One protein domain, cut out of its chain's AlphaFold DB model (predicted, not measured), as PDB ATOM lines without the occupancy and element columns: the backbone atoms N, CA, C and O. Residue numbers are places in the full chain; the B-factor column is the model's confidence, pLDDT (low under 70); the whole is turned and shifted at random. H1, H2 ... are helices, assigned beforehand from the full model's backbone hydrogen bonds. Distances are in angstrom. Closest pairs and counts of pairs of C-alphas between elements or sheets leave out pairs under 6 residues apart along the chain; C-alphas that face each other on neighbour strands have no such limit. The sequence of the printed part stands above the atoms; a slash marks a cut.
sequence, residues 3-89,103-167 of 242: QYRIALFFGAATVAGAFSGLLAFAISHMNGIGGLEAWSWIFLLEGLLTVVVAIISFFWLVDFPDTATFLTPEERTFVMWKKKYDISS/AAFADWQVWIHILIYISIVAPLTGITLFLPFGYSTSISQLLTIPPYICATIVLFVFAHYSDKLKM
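AT A GLANCE: This is residues 3 to 89 and 103 to 167 of the 242 residues of the protein "MFS general substrate transporter" of Rhizopogon vinicolor AM-OR11-026 (UniProt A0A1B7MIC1). What shape do these atoms make? H1 and H7 lie side by side, while H2 folds back from one end of H1 as the other limb of a narrow V, and H5 runs lengthwise away from them in a loose, open set of long helices. H6 packs on H1 near the V's corner, and H3 lies crosswise at the far end, apart from the other helices. How much is printed? The printed part has 152 residues with seven named helices, H1 to H7 in chain order, and no named strand; the class is all helix. It is loose, with a radius of gyration of the C-alphas of 21.1 A and spans of 58 by 39 by 36 A.

HOW THE PARTS SIT: What does the longest helix touch? H1, residues 3 to 28, is the hub, and it touches H7, residues 145 to 165, opposite ways at a shallow tilt of 9 degrees; their closest C-alphas, Ala 18 and Ile 145, are 4.7 A apart. With residues 21 to 28 alone it touches H6, residues 137 to 143, at a steep tilt of 38 degrees; the closest C-alphas, Gly 21 and Gln 141, are 4.9 A apart. Where does H2 meet it? H2, residues 38 to 60, forms a helical hairpin with H1 at a shallow tilt of 34 degrees, only just short of steep; residues 24 to 28 touch 38 to 42, closest at C-alphas 28 and 38, 5.2 A. What stays away? H3, residues 73 to 86, H4, residues 103 to 106, and H5, residues 108 to 130, touch no helix, but H5 is close to H6 but not clearly touching, with the closest C-alphas, Thr 128 and Gln 141, 7.9 A apart. How complete are the helix backbones? Every O i to N i+4 pair is within hydrogen-bond range in H3, H6 and H7, against 21 of 22 in H1 and 17 of 19 in both H2 and H5; H4 is too short for such a pair.

IN THESE COORDINATES: How long are the helices? H1 measures 37.4 A from first to last C-alpha, H2 and H5 32.9 A each, H7 30.3 A and H3 19.7 A. H1 has a kink of 27 degrees near residue 10. Where are the anchors? C-alpha 3 begins H1 at (-18.196, -46.741, 4.119), and C-alpha 165 ends H7 at (-17.183, -51.282, -6.559).

THE WHOLE: How large is it, and where is it cut? The C-alphas farthest apart, Glu 74 and Gly 134, are 60.6 A apart. Residues 90 to 102 are not printed, and C-alphas 89 and 103 are 16.7 A apart. Which link is long, and where is confidence low? The link from H2 to H3 is long, with 12 residues. The model's pLDDT is under 70 at residues 84 to 89, 128, 130 and 132 to 134.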
ATOM      1  N   GLN A   3     -17.102 -47.666   4.410       80.12
ATOM      2  CA  GLN A   3     -18.196 -46.741   4.119       80.12
ATOM      3  C   GLN A   3     -19.534 -47.286   4.607       80.12
ATOM      4  O   GLN A   3     -20.317 -46.550   5.191       80.12
ATOM      5  N   TYR A   4     -19.769 -48.590   4.479       80.44
ATOM      6  CA  TYR A   4     -20.975 -49.230   4.994       80.44
ATOM      7  C   TYR A   4     -21.096 -49.149   6.525       80.44
ATOM      8  O   TYR A   4     -22.185 -48.947   7.045       80.44
ATOM      9  N   ARG A   5     -19.982 -49.254   7.267       84.50
ATOM     10  CA  ARG A   5     -19.987 -49.107   8.737       84.50
ATOM     11  C   ARG A   5     -20.288 -47.671   9.157       84.50
ATOM     12  O   ARG A   5     -21.065 -47.456  10.079       84.50
ATOM     13  N   ILE A   6     -19.706 -46.706   8.448       85.12
ATOM     14  CA  ILE A   6     -19.989 -45.282   8.646       85.12
ATOM     15  C   ILE A   6     -21.460 -44.990   8.310       85.12
ATOM     16  O   ILE A   6     -22.147 -44.330   9.081       85.12
ATOM     17  N   ALA A   7     -21.975 -45.551   7.217       87.00
ATOM     18  CA  ALA A   7     -23.370 -45.412   6.815       87.00
ATOM     19  C   ALA A   7     -24.351 -46.083   7.782       87.00
ATOM     20  O   ALA A   7     -25.433 -45.552   7.982       87.00
ATOM     21  N   LEU A   8     -23.992 -47.199   8.422       87.62
ATOM     22  CA  LEU A   8     -24.792 -47.777   9.507       87.62
ATOM     23  C   LEU A   8     -24.901 -46.815  10.693       87.62
ATOM     24  O   LEU A   8     -25.992 -46.623  11.222       87.62
ATOM     25  N   PHE A   9     -23.790 -46.187  11.079       87.56
ATOM     26  CA  PHE A   9     -23.771 -45.229  12.180       87.56
ATOM     27  C   PHE A   9     -24.579 -43.963  11.859       87.56
ATOM     28  O   PHE A   9     -25.502 -43.616  12.592       87.56
ATOM     29  N   PHE A  10     -24.298 -43.302  10.732       85.31
ATOM     30  CA  PHE A  10     -25.036 -42.100  10.323       85.31
ATOM     31  C   PHE A  10     -26.483 -42.401   9.913       85.31
ATOM     32  O   PHE A  10     -27.373 -41.586  10.145       85.31
ATOM     33  N   GLY A  11     -26.743 -43.584   9.357       87.62
ATOM     34  CA  GLY A  11     -28.082 -44.038   8.989       87.62
ATOM     35  C   GLY A  11     -28.969 -44.299  10.200       87.62
ATOM     36  O   GLY A  11     -30.175 -44.088  10.127       87.62
ATOM     37  N   ALA A  12     -28.397 -44.678  11.346       89.06
ATOM     38  CA  ALA A  12     -29.159 -44.754  12.589       89.06
ATOM     39  C   ALA A  12     -29.734 -43.382  12.984       89.06
ATOM     40  O   ALA A  12     -30.881 -43.309  13.419       89.06
ATOM     41  N   ALA A  13     -28.987 -42.292  12.761       86.81
ATOM     42  CA  ALA A  13     -29.469 -40.937  13.026       86.81
ATOM     43  C   ALA A  13     -30.603 -40.523  12.070       86.81
ATOM     44  O   ALA A  13     -31.596 -39.944  12.513       86.81
ATOM     45  N   THR A  14     -30.514 -40.858  10.776       86.19
ATOM     46  CA  THR A  14     -31.590 -40.549   9.814       86.19
ATOM     47  C   THR A  14     -32.859 -41.352  10.095       86.19
ATOM     48  O   THR A  14     -33.962 -40.814  10.010       86.19
ATOM     49  N   VAL A  15     -32.711 -42.620  10.488       88.69
ATOM     50  CA  VAL A  15     -33.825 -43.465  10.937       88.69
ATOM     51  C   VAL A  15     -34.451 -42.900  12.209       88.69
ATOM     52  O   VAL A  15     -35.672 -42.783  12.278       88.69
ATOM     53  N   ALA A  16     -33.642 -42.492  13.190       88.25
ATOM     54  CA  ALA A  16     -34.134 -41.860  14.412       88.25
ATOM     55  C   ALA A  16     -34.955 -40.592  14.117       88.25
ATOM     56  O   ALA A  16     -35.996 -40.393  14.740       88.25
ATOM     57  N   GLY A  17     -34.562 -39.794  13.115       83.81
ATOM     58  CA  GLY A  17     -35.347 -38.649  12.640       83.81
ATOM     59  C   GLY A  17     -36.758 -39.032  12.170       83.81
ATOM     60  O   GLY A  17     -37.734 -38.398  12.570       83.81
ATOM     61  N   ALA A  18     -36.893 -40.123  11.407       85.62
ATOM     62  CA  ALA A  18     -38.200 -40.644  10.993       85.62
ATOM     63  C   ALA A  18     -39.059 -41.102  12.190       85.62
ATOM     64  O   ALA A  18     -40.262 -40.838  12.234       85.62
ATOM     65  N   PHE A  19     -38.448 -41.767  13.176       87.56
ATOM     66  CA  PHE A  19     -39.148 -42.197  14.391       87.56
ATOM     67  C   PHE A  19     -39.558 -41.023  15.283       87.56
ATOM     68  O   PHE A  19     -40.641 -41.067  15.861       87.56
ATOM     69  N   SER A  20     -38.744 -39.969  15.365       84.62
ATOM     70  CA  SER A  20     -39.067 -38.765  16.138       84.62
ATOM     71  C   SER A  20     -40.321 -38.070  15.595       84.62
ATOM     72  O   SER A  20     -41.229 -37.766  16.366       84.62
ATOM     73  N   GLY A  21     -40.458 -37.935  14.268       82.25
ATOM     74  CA  GLY A  21     -41.676 -37.383  13.657       82.25
ATOM     75  C   GLY A  21     -42.937 -38.205  13.966       82.25
ATOM     76  O   GLY A  21     -43.994 -37.646  14.270       82.25
ATOM     77  N   LEU A  22     -42.823 -39.539  13.958       86.06
ATOM     78  CA  LEU A  22     -43.920 -40.445  14.320       86.06
ATOM     79  C   LEU A  22     -44.277 -40.349  15.810       86.06
ATOM     80  O   LEU A  22     -45.456 -40.310  16.164       86.06
ATOM     81  N   LEU A  23     -43.267 -40.301  16.679       87.31
ATOM     82  CA  LEU A  23     -43.438 -40.175  18.121       87.31
ATOM     83  C   LEU A  23     -44.106 -38.840  18.475       87.31
ATOM     84  O   LEU A  23     -45.063 -38.826  19.244       87.31
ATOM     85  N   ALA A  24     -43.681 -37.737  17.853       83.81
ATOM     86  CA  ALA A  24     -44.296 -36.422  18.028       83.81
ATOM     87  C   ALA A  24     -45.777 -36.411  17.605       83.81
ATOM     88  O   ALA A  24     -46.615 -35.814  18.285       83.81
ATOM     89  N   PHE A  25     -46.124 -37.108  16.518       85.69
ATOM     90  CA  PHE A  25     -47.517 -37.292  16.104       85.69
ATOM     91  C   PHE A  25     -48.323 -38.138  17.104       85.69
ATOM     92  O   PHE A  25     -49.474 -37.822  17.396       85.69
ATOM     93  N   ALA A  26     -47.743 -39.197  17.669       86.56
ATOM     94  CA  ALA A  26     -48.425 -39.999  18.686       86.56
ATOM     95  C   ALA A  26     -48.662 -39.192  19.977       86.56
ATOM     96  O   ALA A  26     -49.769 -39.192  20.517       86.56
ATOM     97  N   ILE A  27     -47.653 -38.445  20.434       87.31
ATOM     98  CA  ILE A  27     -47.719 -37.642  21.663       87.31
ATOM     99  C   ILE A  27     -48.674 -36.453  21.517       87.31
ATOM    100  O   ILE A  27     -49.277 -36.033  22.503       87.31
ATOM    101  N   SER A  28     -48.907 -35.938  20.305       83.75
ATOM    102  CA  SER A  28     -49.894 -34.867  20.118       83.75
ATOM    103  C   SER A  28     -51.319 -35.270  20.519       83.75
ATOM    104  O   SER A  28     -52.114 -34.407  20.890       83.75
ATOM    105  N   HIS A  29     -51.624 -36.572  20.529       85.06
ATOM    106  CA  HIS A  29     -52.901 -37.110  21.003       85.06
ATOM    107  C   HIS A  29     -52.982 -37.213  22.536       85.06
ATOM    108  O   HIS A  29     -54.058 -37.465  23.071       85.06
ATOM    109  N   MET A  30     -51.877 -36.991  23.255       85.81
ATOM    110  CA  MET A  30     -51.822 -37.009  24.722       85.81
ATOM    111  C   MET A  30     -52.194 -35.662  25.356       85.81
ATOM    112  O   MET A  30     -51.967 -35.455  26.551       85.81
ATOM    113  N   ASN A  31     -52.757 -34.731  24.582       84.75
ATOM    114  CA  ASN A  31     -53.107 -33.422  25.106       84.75
ATOM    115  C   ASN A  31     -54.176 -33.518  26.209       84.75
ATOM    116  O   ASN A  31     -55.223 -34.133  26.009       84.75
ATOM    117  N   GLY A  32     -53.917 -32.913  27.370       84.31
ATOM    118  CA  GLY A  32     -54.815 -32.947  28.529       84.31
ATOM    119  C   GLY A  32     -54.674 -34.189  29.417       84.31
ATOM    120  O   GLY A  32     -55.270 -34.237  30.497       84.31
ATOM    121  N   ILE A  33     -53.853 -35.175  29.036       87.12
ATOM    122  CA  ILE A  33     -53.540 -36.310  29.913       87.12
ATOM    123  C   ILE A  33     -52.698 -35.802  31.086       87.12
ATOM    124  O   ILE A  33     -51.652 -35.182  30.899       87.12
ATOM    125  N   GLY A  34     -53.168 -36.050  32.312       83.94
ATOM    126  CA  GLY A  34     -52.495 -35.595  33.532       83.94
ATOM    127  C   GLY A  34     -52.519 -34.074  33.741       83.94
ATOM    128  O   GLY A  34     -51.735 -33.574  34.539       83.94
ATOM    129  N   GLY A  35     -53.387 -33.341  33.027       88.81
ATOM    130  CA  GLY A  35     -53.443 -31.876  33.087       88.81
ATOM    131  C   GLY A  35     -52.262 -31.176  32.407       88.81
ATOM    132  O   GLY A  35     -52.034 -29.996  32.654       88.81
ATOM    133  N   LEU A  36     -51.504 -31.903  31.579       89.00
ATOM    134  CA  LEU A  36     -50.350 -31.388  30.849       89.00
ATOM    135  C   LEU A  36     -50.662 -31.238  29.361       89.00
ATOM    136  O   LEU A  36     -51.407 -32.023  28.768       89.00
ATOM    137  N   GLU A  37     -50.035 -30.235  28.759       87.81
ATOM    138  CA  GLU A  37     -50.070 -30.020  27.318       87.81
ATOM    139  C   GLU A  37     -49.211 -31.065  26.592       87.81
ATOM    140  O   GLU A  37     -48.190 -31.536  27.109       87.81
ATOM    141  N   ALA A  38     -49.574 -31.395  25.352       85.00
ATOM    142  CA  ALA A  38     -48.858 -32.400  24.558       85.00
ATOM    143  C   ALA A  38     -47.348 -32.115  24.399       85.00
ATOM    144  O   ALA A  38     -46.540 -33.039  24.404       85.00
ATOM    145  N   TRP A  39     -46.938 -30.845  24.305       84.31
ATOM    146  CA  TRP A  39     -45.521 -30.486  24.172       84.31
ATOM    147  C   TRP A  39     -44.699 -30.840  25.424       84.31
ATOM    148  O   TRP A  39     -43.523 -31.177  25.307       84.31
ATOM    149  N   SER A  40     -45.301 -30.812  26.618       89.25
ATOM    150  CA  SER A  40     -44.620 -31.173  27.868       89.25
ATOM    151  C   SER A  40     -44.348 -32.677  27.941       89.25
ATOM    152  O   SER A  40     -43.301 -33.094  28.436       89.25
ATOM    153  N   TRP A  41     -45.255 -33.490  27.392       89.81
ATOM    154  CA  TRP A  41     -45.076 -34.939  27.287       89.81
ATOM    155  C   TRP A  41     -43.912 -35.330  26.376       89.81
ATOM    156  O   TRP A  41     -43.232 -36.308  26.678       89.81
ATOM    157  N   ILE A  42     -43.630 -34.552  25.321       87.06
ATOM    158  CA  ILE A  42     -42.458 -34.770  24.454       87.06
ATOM    159  C   ILE A  42     -41.177 -34.676  25.286       87.06
ATOM    160  O   ILE A  42     -40.400 -35.628  25.328       87.06
ATOM    161  N   PHE A  43     -40.997 -33.578  26.025       86.62
ATOM    162  CA  PHE A  43     -39.819 -33.397  26.878       86.62
ATOM    163  C   PHE A  43     -39.711 -34.452  27.975       86.62
ATOM    164  O   PHE A  43     -38.607 -34.891  28.290       86.62
ATOM    165  N   LEU A  44     -40.834 -34.868  28.562       90.69
ATOM    166  CA  LEU A  44     -40.825 -35.865  29.628       90.69
ATOM    167  C   LEU A  44     -40.428 -37.245  29.096       90.69
ATOM    168  O   LEU A  44     -39.562 -37.891  29.680       90.69
ATOM    169  N   LEU A  45     -41.020 -37.686  27.984       90.38
ATOM    170  CA  LEU A  45     -40.753 -39.005  27.406       90.38
ATOM    171  C   LEU A  45     -39.363 -39.078  26.766       90.38
ATOM    172  O   LEU A  45     -38.598 -39.990  27.080       90.38
ATOM    173  N   GLU A  46     -39.008 -38.114  25.914       88.38
ATOM    174  CA  GLU A  46     -37.690 -38.091  25.268       88.38
ATOM    175  C   GLU A  46     -36.576 -37.786  26.275       88.38
ATOM    176  O   GLU A  46     -35.517 -38.417  26.242       88.38
ATOM    177  N   GLY A  47     -36.820 -36.874  27.221       90.25
ATOM    178  CA  GLY A  47     -35.864 -36.539  28.272       90.25
ATOM    179  C   GLY A  47     -35.593 -37.723  29.197       90.25
ATOM    180  O   GLY A  47     -34.433 -38.053  29.441       90.25
ATOM    181  N   LEU A  48     -36.638 -38.419  29.659       94.25
ATOM    182  CA  LEU A  48     -36.480 -39.600  30.510       94.25
ATOM    183  C   LEU A  48     -35.744 -40.727  29.781       94.25
ATOM    184  O   LEU A  48     -34.825 -41.320  30.348       94.25
ATOM    185  N   LEU A  49     -36.104 -41.000  28.523       92.06
ATOM    186  CA  LEU A  49     -35.400 -41.989  27.708       92.06
ATOM    187  C   LEU A  49     -33.914 -41.630  27.571       92.06
ATOM    188  O   LEU A  49     -33.054 -42.493  27.746       92.06
ATOM    189  N   THR A  50     -33.606 -40.355  27.328       92.75
ATOM    190  CA  THR A  50     -32.226 -39.864  27.220       92.75
ATOM    191  C   THR A  50     -31.453 -40.055  28.524       92.75
ATOM    192  O   THR A  50     -30.312 -40.509  28.490       92.75
ATOM    193  N   VAL A  51     -32.071 -39.787  29.679       95.56
ATOM    194  CA  VAL A  51     -31.454 -40.024  30.997       95.56
ATOM    195  C   VAL A  51     -31.150 -41.507  31.205       95.56
ATOM    196  O   VAL A  51     -30.050 -41.851  31.636       95.56
ATOM    197  N   VAL A  52     -32.082 -42.398  30.859       95.25
ATOM    198  CA  VAL A  52     -31.866 -43.851  30.952       95.25
ATOM    199  C   VAL A  52     -30.703 -44.282  30.056       95.25
ATOM    200  O   VAL A  52     -29.808 -44.992  30.515       95.25
ATOM    201  N   VAL A  53     -30.669 -43.816  28.803       94.00
ATOM    202  CA  VAL A  53     -29.566 -44.105  27.873       94.00
ATOM    203  C   VAL A  53     -28.243 -43.547  28.396       94.00
ATOM    204  O   VAL A  53     -27.235 -44.242  28.315       94.00
ATOM    205  N   ALA A  54     -28.232 -42.350  28.986       93.88
ATOM    206  CA  ALA A  54     -27.034 -41.759  29.577       93.88
ATOM    207  C   ALA A  54     -26.488 -42.617  30.730       93.88
ATOM    208  O   ALA A  54     -25.296 -42.923  30.753       93.88
ATOM    209  N   ILE A  55     -27.358 -43.081  31.635       95.38
ATOM    210  CA  ILE A  55     -26.973 -43.974  32.738       95.38
ATOM    211  C   ILE A  55     -26.393 -45.282  32.193       95.38
ATOM    212  O   ILE A  55     -25.338 -45.714  32.645       95.38
ATOM    213  N   ILE A  56     -27.035 -45.900  31.197       93.56
ATOM    214  CA  ILE A  56     -26.515 -47.126  30.570       93.56
ATOM    215  C   ILE A  56     -25.161 -46.845  29.904       93.56
ATOM    216  O   ILE A  56     -24.212 -47.600  30.110       93.56
ATOM    217  N   SER A  57     -25.041 -45.742  29.161       90.56
ATOM    218  CA  SER A  57     -23.804 -45.371  28.470       90.56
ATOM    219  C   SER A  57     -22.635 -45.179  29.435       90.56
ATOM    220  O   SER A  57     -21.531 -45.600  29.119       90.56
ATOM    221  N   PHE A  58     -22.882 -44.659  30.641       86.88
ATOM    222  CA  PHE A  58     -21.858 -44.509  31.674       86.88
ATOM    223  C   PHE A  58     -21.234 -45.851  32.094       86.88
ATOM    224  O   PHE A  58     -20.046 -45.907  32.394       86.88
ATOM    225  N   PHE A  59     -22.005 -46.942  32.087       85.81
ATOM    226  CA  PHE A  59     -21.501 -48.275  32.438       85.81
ATOM    227  C   PHE A  59     -20.952 -49.069  31.246       85.81
ATOM    228  O   PHE A  59     -20.238 -50.051  31.447       85.81
ATOM    229  N   TRP A  60     -21.314 -48.697  30.017       85.94
ATOM    230  CA  TRP A  60     -21.024 -49.492  28.817       85.94
ATOM    231  C   TRP A  60     -19.987 -48.867  27.888       85.94
ATOM    232  O   TRP A  60     -19.319 -49.592  27.147       85.94
ATOM    233  N   LEU A  61     -19.850 -47.541  27.901       82.94
ATOM    234  CA  LEU A  61     -18.878 -46.840  27.078       82.94
ATOM    235  C   LEU A  61     -17.474 -47.079  27.642       82.94
ATOM    236  O   LEU A  61     -17.209 -46.840  28.815       82.94
ATOM    237  N   VAL A  62     -16.577 -47.551  26.784       81.31
ATOM    238  CA  VAL A  62     -15.160 -47.708  27.104       81.31
ATOM    239  C   VAL A  62     -14.402 -46.569  26.431       81.31
ATOM    240  O   VAL A  62     -14.505 -46.406  25.215       81.31
ATOM    241  N   ASP A  63     -13.618 -45.819  27.202       75.31
ATOM    242  CA  ASP A  63     -12.892 -44.646  26.705       75.31
ATOM    243  C   ASP A  63     -11.763 -45.010  25.734       75.31
ATOM    244  O   ASP A  63     -11.497 -44.292  24.767       75.31
ATOM    245  N   PHE A  64     -11.097 -46.145  25.964       72.88
ATOM    246  CA  PHE A  64      -9.919 -46.518  25.196       72.88
ATOM    247  C   PHE A  64      -9.843 -48.023  24.888       72.88
ATOM    248  O   PHE A  64     -10.319 -48.858  25.658       72.88
ATOM    249  N   PRO A  65      -9.207 -48.417  23.764       72.00
ATOM    250  CA  PRO A  65      -9.082 -49.827  23.390       72.00
ATOM    251  C   PRO A  65      -8.331 -50.688  24.417       72.00
ATOM    252  O   PRO A  65      -8.516 -51.903  24.456       72.00
ATOM    253  N   ASP A  66      -7.471 -50.082  25.233       70.62
ATOM    254  CA  ASP A  66      -6.692 -50.736  26.287       70.62
ATOM    255  C   ASP A  66      -7.532 -51.078  27.530       70.62
ATOM    256  O   ASP A  66      -7.299 -52.112  28.157       70.62
ATOM    257  N   THR A  67      -8.545 -50.267  27.837       74.88
ATOM    258  CA  THR A  67      -9.514 -50.482  28.925       74.88
ATOM    259  C   THR A  67     -10.729 -51.308  28.487       74.88
ATOM    260  O   THR A  67     -11.553 -51.692  29.317       74.88
ATOM    261  N   ALA A  68     -10.822 -51.654  27.198       78.56
ATOM    262  CA  ALA A  68     -11.933 -52.416  26.639       78.56
ATOM    263  C   ALA A  68     -12.022 -53.828  27.222       78.56
ATOM    264  O   ALA A  68     -11.175 -54.688  26.961       78.56
ATOM    265  N   THR A  69     -13.091 -54.075  27.977       73.25
ATOM    266  CA  THR A  69     -13.384 -55.357  28.632       73.25
ATOM    267  C   THR A  69     -13.890 -56.430  27.668       73.25
ATOM    268  O   THR A  69     -13.828 -57.611  27.993       73.25
ATOM    269  N   PHE A  70     -14.358 -56.043  26.478       84.38
ATOM    270  CA  PHE A  70     -14.882 -56.963  25.464       84.38
ATOM    271  C   PHE A  70     -13.821 -57.492  24.485       84.38
ATOM    272  O   PHE A  70     -14.115 -58.413  23.728       84.38
ATOM    273  N   LEU A  71     -12.612 -56.913  24.464       83.94
ATOM    274  CA  LEU A  71     -11.531 -57.338  23.571       83.94
ATOM    275  C   LEU A  71     -10.673 -58.415  24.232       83.94
ATOM    276  O   LEU A  71     -10.226 -58.253  25.373       83.94
ATOM    277  N   THR A  72     -10.356 -59.470  23.484       86.94
ATOM    278  CA  THR A  72      -9.307 -60.413  23.891       86.94
ATOM    279  C   THR A  72      -7.930 -59.728  23.889       86.94
ATOM    280  O   THR A  72      -7.733 -58.729  23.187       86.94
ATOM    281  N   PRO A  73      -6.936 -60.236  24.643       85.50
ATOM    282  CA  PRO A  73      -5.588 -59.656  24.653       85.50
ATOM    283  C   PRO A  73      -4.950 -59.554  23.257       85.50
ATOM    284  O   PRO A  73      -4.257 -58.580  22.949       85.50
ATOM    285  N   GLU A  74      -5.220 -60.531  22.390       85.25
ATOM    286  CA  GLU A  74      -4.745 -60.560  21.004       85.25
ATOM    287  C   GLU A  74      -5.418 -59.473  20.155       85.25
ATOM    288  O   GLU A  74      -4.732 -58.685  19.497       85.25
ATOM    289  N   GLU A  75      -6.749 -59.352  20.227       86.44
ATOM    290  CA  GLU A  75      -7.500 -58.309  19.515       86.44
ATOM    291  C   GLU A  75      -7.130 -56.909  19.999       86.44
ATOM    292  O   GLU A  75      -6.966 -55.998  19.187       86.44
ATOM    293  N   ARG A  76      -6.942 -56.729  21.310       83.19
ATOM    294  CA  ARG A  76      -6.491 -55.463  21.896       83.19
ATOM    295  C   ARG A  76      -5.142 -55.049  21.320       83.19
ATOM    296  O   ARG A  76      -4.979 -53.904  20.899       83.19
ATOM    297  N   THR A  77      -4.195 -55.982  21.249       83.31
ATOM    298  CA  THR A  77      -2.866 -55.728  20.677       83.31
ATOM    299  C   THR A  77      -2.966 -55.374  19.194       83.31
ATOM    300  O   THR A  77      -2.331 -54.421  18.745       83.31
ATOM    301  N   PHE A  78      -3.820 -56.073  18.442       84.75
ATOM    302  CA  PHE A  78      -4.073 -55.770  17.034       84.75
ATOM    303  C   PHE A  78      -4.704 -54.384  16.827       84.75
ATOM    304  O   PHE A  78      -4.273 -53.643  15.945       84.75
ATOM    305  N   VAL A  79      -5.697 -54.001  17.635       82.38
ATOM    306  CA  VAL A  79      -6.348 -52.683  17.555       82.38
ATOM    307  C   VAL A  79      -5.367 -51.571  17.915       82.38
ATOM    308  O   VAL A  79      -5.321 -50.561  17.215       82.38
ATOM    309  N   MET A  80      -4.552 -51.763  18.952       80.06
ATOM    310  CA  MET A  80      -3.501 -50.817  19.343       80.06
ATOM    311  C   MET A  80      -2.435 -50.669  18.255       80.06
ATOM    312  O   MET A  80      -2.061 -49.548  17.908       80.06
ATOM    313  N   TRP A  81      -1.992 -51.785  17.668       82.00
ATOM    314  CA  TRP A  81      -1.077 -51.781  16.529       82.00
ATOM    315  C   TRP A  81      -1.698 -51.028  15.355       82.00
ATOM    316  O   TRP A  81      -1.119 -50.062  14.870       82.00
ATOM    317  N   LYS A  82      -2.921 -51.380  14.957       79.88
ATOM    318  CA  LYS A  82      -3.619 -50.720  13.857       79.88
ATOM    319  C   LYS A  82      -3.786 -49.221  14.109       79.88
ATOM    320  O   LYS A  82      -3.476 -48.444  13.217       79.88
ATOM    321  N   LYS A  83      -4.207 -48.807  15.310       74.12
ATOM    322  CA  LYS A  83      -4.349 -47.392  15.697       74.12
ATOM    323  C   LYS A  83      -3.047 -46.616  15.471       74.12
ATOM    324  O   LYS A  83      -3.099 -45.517  14.937       74.12
ATOM    325  N   LYS A  84      -1.894 -47.205  15.803       69.06
ATOM    326  CA  LYS A  84      -0.574 -46.588  15.592       69.06
ATOM    327  C   LYS A  84      -0.241 -46.339  14.113       69.06
ATOM    328  O   LYS A  84       0.475 -45.394  13.814       69.06
ATOM    329  N   TYR A  85      -0.739 -47.174  13.199       64.88
ATOM    330  CA  TYR A  85      -0.448 -47.066  11.762       64.88
ATOM    331  C   TYR A  85      -1.571 -46.406  10.936       64.88
ATOM    332  O   TYR A  85      -1.291 -45.926   9.840       64.88
ATOM    333  N   ASP A  86      -2.821 -46.380  11.423       65.75
ATOM    334  CA  ASP A  86      -3.976 -45.749  10.747       65.75
ATOM    335  C   ASP A  86      -4.066 -44.239  11.019       65.75
ATOM    336  O   ASP A  86      -4.647 -43.498  10.223       65.75
ATOM    337  N   ILE A  87      -3.504 -43.761  12.132       56.53
ATOM    338  CA  ILE A  87      -3.340 -42.326  12.360       56.53
ATOM    339  C   ILE A  87      -2.159 -41.912  11.481       56.53
ATOM    340  O   ILE A  87      -1.034 -42.369  11.686       56.53
ATOM    341  N   SER A  88      -2.412 -41.087  10.460       50.97
ATOM    342  CA  SER A  88      -1.332 -40.416   9.733       50.97
ATOM    343  C   SER A  88      -0.386 -39.792  10.760       50.97
ATOM    344  O   SER A  88      -0.827 -39.360  11.821       50.97
ATOM    345  N   SER A  89       0.910 -39.735  10.471       47.19
ATOM    346  CA  SER A  89       1.991 -39.231  11.340       47.19
ATOM    347  C   SER A  89       1.846 -37.768  11.828       47.19
ATOM    348  O   SER A  89       2.825 -37.134  12.197       47.19
ATOM    349  N   ALA A 103      -3.244 -22.599  11.155       86.81
ATOM    350  CA  ALA A 103      -3.143 -23.450   9.975       86.81
ATOM    351  C   ALA A 103      -4.527 -23.893   9.478       86.81
ATOM    352  O   ALA A 103      -4.792 -23.780   8.288       86.81
ATOM    353  N   ALA A 104      -5.432 -24.293  10.378       87.06
ATOM    354  CA  ALA A 104      -6.796 -24.676  10.013       87.06
ATOM    355  C   ALA A 104      -7.589 -23.519   9.378       87.06
ATOM    356  O   ALA A 104      -8.281 -23.724   8.388       87.06
ATOM    357  N   PHE A 105      -7.455 -22.289   9.892       90.62
ATOM    358  CA  PHE A 105      -8.102 -21.116   9.282       90.62
ATOM    359  C   PHE A 105      -7.465 -20.683   7.953       90.62
ATOM    360  O   PHE A 105      -8.142 -20.074   7.125       90.62
ATOM    361  N   ALA A 106      -6.178 -20.966   7.748       91.06
ATOM    362  CA  ALA A 106      -5.475 -20.672   6.500       91.06
ATOM    363  C   ALA A 106      -5.700 -21.743   5.416       91.06
ATOM    364  O   ALA A 106      -5.374 -21.508   4.252       91.06
ATOM    365  N   ASP A 107      -6.248 -22.904   5.777       92.62
ATOM    366  CA  ASP A 107      -6.483 -24.003   4.850       92.62
ATOM    367  C   ASP A 107      -7.783 -23.800   4.054       92.62
ATOM    368  O   ASP A 107      -8.894 -23.785   4.588       92.62
ATOM    369  N   TRP A 108      -7.651 -23.678   2.734       91.12
ATOM    370  CA  TRP A 108      -8.779 -23.553   1.811       91.12
ATOM    371  C   TRP A 108      -9.707 -24.781   1.831       91.12
ATOM    372  O   TRP A 108     -10.908 -24.637   1.589       91.12
ATOM    373  N   GLN A 109      -9.193 -25.978   2.149       88.50
ATOM    374  CA  GLN A 109      -9.999 -27.201   2.221       88.50
ATOM    375  C   GLN A 109     -11.014 -27.142   3.363       88.50
ATOM    376  O   GLN A 109     -12.125 -27.663   3.218       88.50
ATOM    377  N   VAL A 110     -10.663 -26.477   4.468       89.44
ATOM    378  CA  VAL A 110     -11.565 -26.246   5.605       89.44
ATOM    379  C   VAL A 110     -12.722 -25.351   5.173       89.44
ATOM    380  O   VAL A 110     -13.879 -25.691   5.406       89.44
ATOM    381  N   TRP A 111     -12.440 -24.259   4.459       88.62
ATOM    382  CA  TRP A 111     -13.476 -23.351   3.956       88.62
ATOM    383  C   TRP A 111     -14.423 -24.015   2.954       88.62
ATOM    384  O   TRP A 111     -15.633 -23.789   3.011       88.62
ATOM    385  N   ILE A 112     -13.909 -24.886   2.081       86.38
ATOM    386  CA  ILE A 112     -14.765 -25.675   1.186       86.38
ATOM    387  C   ILE A 112     -15.647 -26.647   1.973       86.38
ATOM    388  O   ILE A 112     -16.836 -26.746   1.679       86.38
ATOM    389  N   HIS A 113     -15.110 -27.329   2.988       84.69
ATOM    390  CA  HIS A 113     -15.923 -28.203   3.839       84.69
ATOM    391  C   HIS A 113     -17.002 -27.427   4.598       84.69
ATOM    392  O   HIS A 113     -18.123 -27.917   4.696       84.69
ATOM    393  N   ILE A 114     -16.704 -26.215   5.076       87.31
ATOM    394  CA  ILE A 114     -17.699 -25.334   5.705       87.31
ATOM    395  C   ILE A 114     -18.823 -25.012   4.716       87.31
ATOM    396  O   ILE A 114     -19.994 -25.146   5.064       87.31
ATOM    397  N   LEU A 115     -18.490 -24.635   3.479       82.94
ATOM    398  CA  LEU A 115     -19.493 -24.322   2.461       82.94
ATOM    399  C   LEU A 115     -20.369 -25.539   2.128       82.94
ATOM    400  O   LEU A 115     -21.595 -25.426   2.087       82.94
ATOM    401  N   ILE A 116     -19.756 -26.710   1.950       82.94
ATOM    402  CA  ILE A 116     -20.480 -27.970   1.736       82.94
ATOM    403  C   ILE A 116     -21.398 -28.263   2.932       82.94
ATOM    404  O   ILE A 116     -22.559 -28.608   2.745       82.94
ATOM    405  N   TYR A 117     -20.919 -28.071   4.160       83.75
ATOM    406  CA  TYR A 117     -21.704 -28.332   5.364       83.75
ATOM    407  C   TYR A 117     -22.903 -27.383   5.511       83.75
ATOM    408  O   TYR A 117     -24.004 -27.830   5.830       83.75
ATOM    409  N   ILE A 118     -22.726 -26.092   5.215       82.31
ATOM    410  CA  ILE A 118     -23.830 -25.116   5.181       82.31
ATOM    411  C   ILE A 118     -24.889 -25.533   4.155       82.31
ATOM    412  O   ILE A 118     -26.083 -25.430   4.439       82.31
ATOM    413  N   SER A 119     -24.451 -26.041   2.998       77.94
ATOM    414  CA  SER A 119     -25.345 -26.538   1.945       77.94
ATOM    415  C   SER A 119     -26.242 -27.650   2.470       77.94
ATOM    416  O   SER A 119     -27.436 -27.578   2.259       77.94
ATOM    417  N   ILE A 120     -25.694 -28.584   3.251       78.56
ATOM    418  CA  ILE A 120     -26.435 -29.713   3.834       78.56
ATOM    419  C   ILE A 120     -27.449 -29.251   4.897       78.56
ATOM    420  O   ILE A 120     -28.580 -29.736   4.954       78.56
ATOM    421  N   VAL A 121     -27.047 -28.339   5.788       81.50
ATOM    422  CA  VAL A 121     -27.873 -27.952   6.948       81.50
ATOM    423  C   VAL A 121     -29.042 -27.045   6.545       81.50
ATOM    424  O   VAL A 121     -30.126 -27.132   7.135       81.50
ATOM    425  N   ALA A 122     -28.857 -26.178   5.546       78.75
ATOM    426  CA  ALA A 122     -29.858 -25.177   5.182       78.75
ATOM    427  C   ALA A 122     -31.178 -25.802   4.671       78.75
ATOM    428  O   ALA A 122     -32.236 -25.437   5.187       78.75
ATOM    429  N   PRO A 123     -31.189 -26.787   3.758       74.38
ATOM    430  CA  PRO A 123     -32.439 -27.436   3.356       74.38
ATOM    431  C   PRO A 123     -32.961 -28.444   4.359       74.38
ATOM    432  O   PRO A 123     -34.175 -28.588   4.458       74.38
ATOM    433  N   LEU A 124     -32.104 -29.092   5.153       75.12
ATOM    434  CA  LEU A 124     -32.580 -29.963   6.232       75.12
ATOM    435  C   LEU A 124     -33.459 -29.178   7.223       75.12
ATOM    436  O   LEU A 124     -34.561 -29.599   7.586       75.12
ATOM    437  N   THR A 125     -32.991 -27.991   7.609       76.50
ATOM    438  CA  THR A 125     -33.765 -27.067   8.447       76.50
ATOM    439  C   THR A 125     -34.940 -26.453   7.683       76.50
ATOM    440  O   THR A 125     -36.036 -26.361   8.233       76.50
ATOM    441  N   GLY A 126     -34.760 -26.123   6.401       72.94
ATOM    442  CA  GLY A 126     -35.812 -25.602   5.528       72.94
ATOM    443  C   GLY A 126     -37.005 -26.549   5.367       72.94
ATOM    444  O   GLY A 126     -38.144 -26.110   5.497       72.94
ATOM    445  N   ILE A 127     -36.774 -27.849   5.165       70.19
ATOM    446  CA  ILE A 127     -37.844 -28.856   5.112       70.19
ATOM    447  C   ILE A 127     -38.621 -28.829   6.427       70.19
ATOM    448  O   ILE A 127     -39.838 -28.736   6.416       70.19
ATOM    449  N   THR A 128     -37.944 -28.822   7.571       67.62
ATOM    450  CA  THR A 128     -38.633 -28.829   8.871       67.62
ATOM    451  C   THR A 128     -39.446 -27.548   9.110       67.62
ATOM    452  O   THR A 128     -40.560 -27.612   9.628       67.62
ATOM    453  N   LEU A 129     -38.911 -26.389   8.717       72.31
ATOM    454  CA  LEU A 129     -39.529 -25.087   8.974       72.31
ATOM    455  C   LEU A 129     -40.672 -24.755   8.007       72.31
ATOM    456  O   LEU A 129     -41.665 -24.160   8.421       72.31
ATOM    457  N   PHE A 130     -40.535 -25.121   6.730       69.81
ATOM    458  CA  PHE A 130     -41.465 -24.719   5.672       69.81
ATOM    459  C   PHE A 130     -42.470 -25.807   5.288       69.81
ATOM    460  O   PHE A 130     -43.530 -25.478   4.781       69.81
ATOM    461  N   LEU A 131     -42.240 -27.087   5.603       70.00
ATOM    462  CA  LEU A 131     -43.234 -28.138   5.348       70.00
ATOM    463  C   LEU A 131     -44.623 -27.939   6.008       70.00
ATOM    464  O   LEU A 131     -45.581 -28.470   5.442       70.00
ATOM    465  N   PRO A 132     -44.834 -27.180   7.113       64.62
ATOM    466  CA  PRO A 132     -46.178 -26.922   7.646       64.62
ATOM    467  C   PRO A 132     -47.050 -25.963   6.809       64.62
ATOM    468  O   PRO A 132     -47.827 -25.184   7.359       64.62
ATOM    469  N   PHE A 133     -46.999 -26.028   5.476       65.44
ATOM    470  CA  PHE A 133     -47.890 -25.252   4.612       65.44
ATOM    471  C   PHE A 133     -49.344 -25.734   4.736       65.44
ATOM    472  O   PHE A 133     -49.772 -26.659   4.051       65.44
ATOM    473  N   GLY A 134     -50.106 -25.086   5.618       68.44
ATOM    474  CA  GLY A 134     -51.551 -25.288   5.766       68.44
ATOM    475  C   GLY A 134     -51.966 -26.534   6.554       68.44
ATOM    476  O   GLY A 134     -53.157 -26.832   6.616       68.44
ATOM    477  N   TYR A 135     -51.020 -27.242   7.177       76.12
ATOM    478  CA  TYR A 135     -51.280 -28.422   8.007       76.12
ATOM    479  C   TYR A 135     -51.019 -28.136   9.490       76.12
ATOM    480  O   TYR A 135     -50.249 -27.243   9.839       76.12
ATOM    481  N   SER A 136     -51.658 -28.902  10.379       77.44
ATOM    482  CA  SER A 136     -51.365 -28.838  11.814       77.44
ATOM    483  C   SER A 136     -49.950 -29.347  12.100       77.44
ATOM    484  O   SER A 136     -49.451 -30.226  11.395       77.44
ATOM    485  N   THR A 137     -49.328 -28.854  13.175       76.44
ATOM    486  CA  THR A 137     -47.956 -29.213  13.574       76.44
ATOM    487  C   THR A 137     -47.722 -30.725  13.582       76.44
ATOM    488  O   THR A 137     -46.693 -31.190  13.103       76.44
ATOM    489  N   SER A 138     -48.691 -31.513  14.054       76.81
ATOM    490  CA  SER A 138     -48.595 -32.976  14.099       76.81
ATOM    491  C   SER A 138     -48.556 -33.614  12.709       76.81
ATOM    492  O   SER A 138     -47.746 -34.505  12.465       76.81
ATOM    493  N   ILE A 139     -49.405 -33.157  11.784       80.56
ATOM    494  CA  ILE A 139     -49.431 -33.673  10.408       80.56
ATOM    495  C   ILE A 139     -48.148 -33.267   9.681       80.56
ATOM    496  O   ILE A 139     -47.569 -34.075   8.961       80.56
ATOM    497  N   SER A 140     -47.656 -32.050   9.907       81.75
ATOM    498  CA  SER A 140     -46.398 -31.584   9.322       81.75
ATOM    499  C   SER A 140     -45.210 -32.440   9.752       81.75
ATOM    500  O   SER A 140     -44.397 -32.791   8.905       81.75
ATOM    501  N   GLN A 141     -45.145 -32.849  11.025       80.69
ATOM    502  CA  GLN A 141     -44.124 -33.792  11.501       80.69
ATOM    503  C   GLN A 141     -44.238 -35.156  10.810       80.69
ATOM    504  O   GLN A 141     -43.229 -35.716  10.385       80.69
ATOM    505  N   LEU A 142     -45.457 -35.660  10.594       83.12
ATOM    506  CA  LEU A 142     -45.678 -36.912   9.862       83.12
ATOM    507  C   LEU A 142     -45.196 -36.828   8.400       83.12
ATOM    508  O   LEU A 142     -44.613 -37.780   7.881       83.12
ATOM    509  N   LEU A 143     -45.379 -35.679   7.745       85.00
ATOM    510  CA  LEU A 143     -44.927 -35.446   6.369       85.00
ATOM    511  C   LEU A 143     -43.395 -35.408   6.229       85.00
ATOM    512  O   LEU A 143     -42.890 -35.540   5.114       85.00
ATOM    513  N   THR A 144     -42.646 -35.280   7.330       82.44
ATOM    514  CA  THR A 144     -41.176 -35.402   7.310       82.44
ATOM    515  C   THR A 144     -40.697 -36.855   7.242       82.44
ATOM    516  O   THR A 144     -39.559 -37.109   6.854       82.44
ATOM    517  N   ILE A 145     -41.547 -37.840   7.550       86.00
ATOM    518  CA  ILE A 145     -41.148 -39.255   7.581       86.00
ATOM    519  C   ILE A 145     -40.728 -39.776   6.194       86.00
ATOM    520  O   ILE A 145     -39.646 -40.363   6.095       86.00
ATOM    521  N   PRO A 146     -41.503 -39.568   5.103       88.25
ATOM    522  CA  PRO A 146     -41.108 -40.028   3.773       88.25
ATOM    523  C   PRO A 146     -39.715 -39.559   3.316       88.25
ATOM    524  O   PRO A 146     -38.943 -40.417   2.877       88.25
ATOM    525  N   PRO A 147     -39.324 -38.268   3.434       86.06
ATOM    526  CA  PRO A 147     -37.980 -37.856   3.039       86.06
ATOM    527  C   PRO A 147     -36.876 -38.512   3.883       86.06
ATOM    528  O   PRO A 147     -35.859 -38.904   3.309       86.06
ATOM    529  N   TYR A 148     -37.074 -38.737   5.190       87.00
ATOM    530  CA  TYR A 148     -36.094 -39.462   6.017       87.00
ATOM    531  C   TYR A 148     -35.937 -40.937   5.616       87.00
ATOM    532  O   TYR A 148     -34.814 -41.456   5.587       87.00
ATOM    533  N   ILE A 149     -37.034 -41.619   5.267       89.31
ATOM    534  CA  ILE A 149     -36.987 -43.006   4.775       89.31
ATOM    535  C   ILE A 149     -36.228 -43.066   3.447       89.31
ATOM    536  O   ILE A 149     -35.313 -43.878   3.297       89.31
ATOM    537  N   CYS A 150     -36.554 -42.180   2.504       90.19
ATOM    538  CA  CYS A 150     -35.854 -42.091   1.224       90.19
ATOM    539  C   CYS A 150     -34.355 -41.818   1.417       90.19
ATOM    540  O   CYS A 150     -33.531 -42.524   0.834       90.19
ATOM    541  N   ALA A 151     -33.994 -40.860   2.278       87.62
ATOM    542  CA  ALA A 151     -32.601 -40.549   2.601       87.62
ATOM    543  C   ALA A 151     -31.858 -41.766   3.175       87.62
ATOM    544  O   ALA A 151     -30.742 -42.068   2.754       87.62
ATOM    545  N   THR A 152     -32.501 -42.511   4.077       90.06
ATOM    546  CA  THR A 152     -31.939 -43.729   4.674       90.06
ATOM    547  C   THR A 152     -31.678 -44.807   3.616       90.06
ATOM    548  O   THR A 152     -30.595 -45.395   3.581       90.06
ATOM    549  N   ILE A 153     -32.640 -45.057   2.720       92.00
ATOM    550  CA  ILE A 153     -32.487 -46.041   1.637       92.00
ATOM    551  C   ILE A 153     -31.330 -45.641   0.716       92.00
ATOM    552  O   ILE A 153     -30.458 -46.465   0.429       92.00
ATOM    553  N   VAL A 154     -31.291 -44.377   0.283       90.38
ATOM    554  CA  VAL A 154     -30.232 -43.855  -0.593       90.38
ATOM    555  C   VAL A 154     -28.861 -43.994   0.070       90.38
ATOM    556  O   VAL A 154     -27.939 -44.493  -0.574       90.38
ATOM    557  N   LEU A 155     -28.737 -43.639   1.353       90.44
ATOM    558  CA  LEU A 155     -27.495 -43.766   2.119       90.44
ATOM    559  C   LEU A 155     -26.963 -45.206   2.111       90.44
ATOM    560  O   LEU A 155     -25.798 -45.431   1.773       90.44
ATOM    561  N   PHE A 156     -27.805 -46.191   2.438       90.94
ATOM    562  CA  PHE A 156     -27.382 -47.593   2.478       90.94
ATOM    563  C   PHE A 156     -27.028 -48.146   1.099       90.94
ATOM    564  O   PHE A 156     -26.033 -48.862   0.965       90.94
ATOM    565  N   VAL A 157     -27.804 -47.792   0.070       90.56
ATOM    566  CA  VAL A 157     -27.522 -48.179  -1.317       90.56
ATOM    567  C   VAL A 157     -26.175 -47.599  -1.753       90.56
ATOM    568  O   VAL A 157     -25.294 -48.352  -2.174       90.56
ATOM    569  N   PHE A 158     -25.963 -46.292  -1.589       89.44
ATOM    570  CA  PHE A 158     -24.716 -45.629  -1.981       89.44
ATOM    571  C   PHE A 158     -23.510 -46.201  -1.239       89.44
ATOM    572  O   PHE A 158     -22.499 -46.516  -1.867       89.44
ATOM    573  N   ALA A 159     -23.619 -46.402   0.075       87.62
ATOM    574  CA  ALA A 159     -22.529 -46.950   0.872       87.62
ATOM    575  C   ALA A 159     -22.177 -48.389   0.470       87.62
ATOM    576  O   ALA A 159     -20.997 -48.727   0.333       87.62
ATOM    577  N   HIS A 160     -23.187 -49.228   0.225       87.81
ATOM    578  CA  HIS A 160     -22.992 -50.615  -0.199       87.81
ATOM    579  C   HIS A 160     -22.343 -50.713  -1.579       87.81
ATOM    580  O   HIS A 160     -21.382 -51.464  -1.758       87.81
ATOM    581  N   TYR A 161     -22.832 -49.946  -2.558       87.75
ATOM    582  CA  TYR A 161     -22.266 -49.955  -3.908       87.75
ATOM    583  C   TYR A 161     -20.887 -49.293  -3.969       87.75
ATOM    584  O   TYR A 161     -20.020 -49.796  -4.685       87.75
ATOM    585  N   SER A 162     -20.640 -48.242  -3.181       88.19
ATOM    586  CA  SER A 162     -19.316 -47.616  -3.079       88.19
ATOM    587  C   SER A 162     -18.266 -48.590  -2.545       88.19
ATOM    588  O   SER A 162     -17.185 -48.725  -3.129       88.19
ATOM    589  N   ASP A 163     -18.603 -49.342  -1.494       86.25
ATOM    590  CA  ASP A 163     -17.709 -50.358  -0.944       86.25
ATOM    591  C   ASP A 163     -17.553 -51.571  -1.887       86.25
ATOM    592  O   ASP A 163     -16.439 -52.087  -2.028       86.25
ATOM    593  N   LYS A 164     -18.625 -52.018  -2.564       85.50
ATOM    594  CA  LYS A 164     -18.571 -53.148  -3.514       85.50
ATOM    595  C   LYS A 164     -17.722 -52.851  -4.745       85.50
ATOM    596  O   LYS A 164     -16.913 -53.688  -5.140       85.50
ATOM    597  N   LEU A 165     -17.908 -51.679  -5.351       85.62
ATOM    598  CA  LEU A 165     -17.183 -51.282  -6.559       85.62
ATOM    599  C   LEU A 165     -15.748 -50.846  -6.254       85.62
ATOM    600  O   LEU A 165     -14.954 -50.705  -7.177       85.62
ATOM    601  N   LYS A 166     -15.405 -50.613  -4.978       82.75
ATOM    602  CA  LYS A 166     -14.109 -50.064  -4.531       82.75
ATOM    603  C   LYS A 166     -13.735 -48.739  -5.218       82.75
ATOM    604  O   LYS A 166     -12.597 -48.287  -5.123       82.75
ATOM    605  N   MET A 167     -14.697 -48.089  -5.868       81.75
ATOM    606  CA  MET A 167     -14.554 -46.805  -6.538       81.75
ATOM    607  C   MET A 167     -15.251 -45.757  -5.682       81.75
ATOM    608  O   MET A 167     -16.473 -45.711  -5.626       81.75
TER     609      MET A 167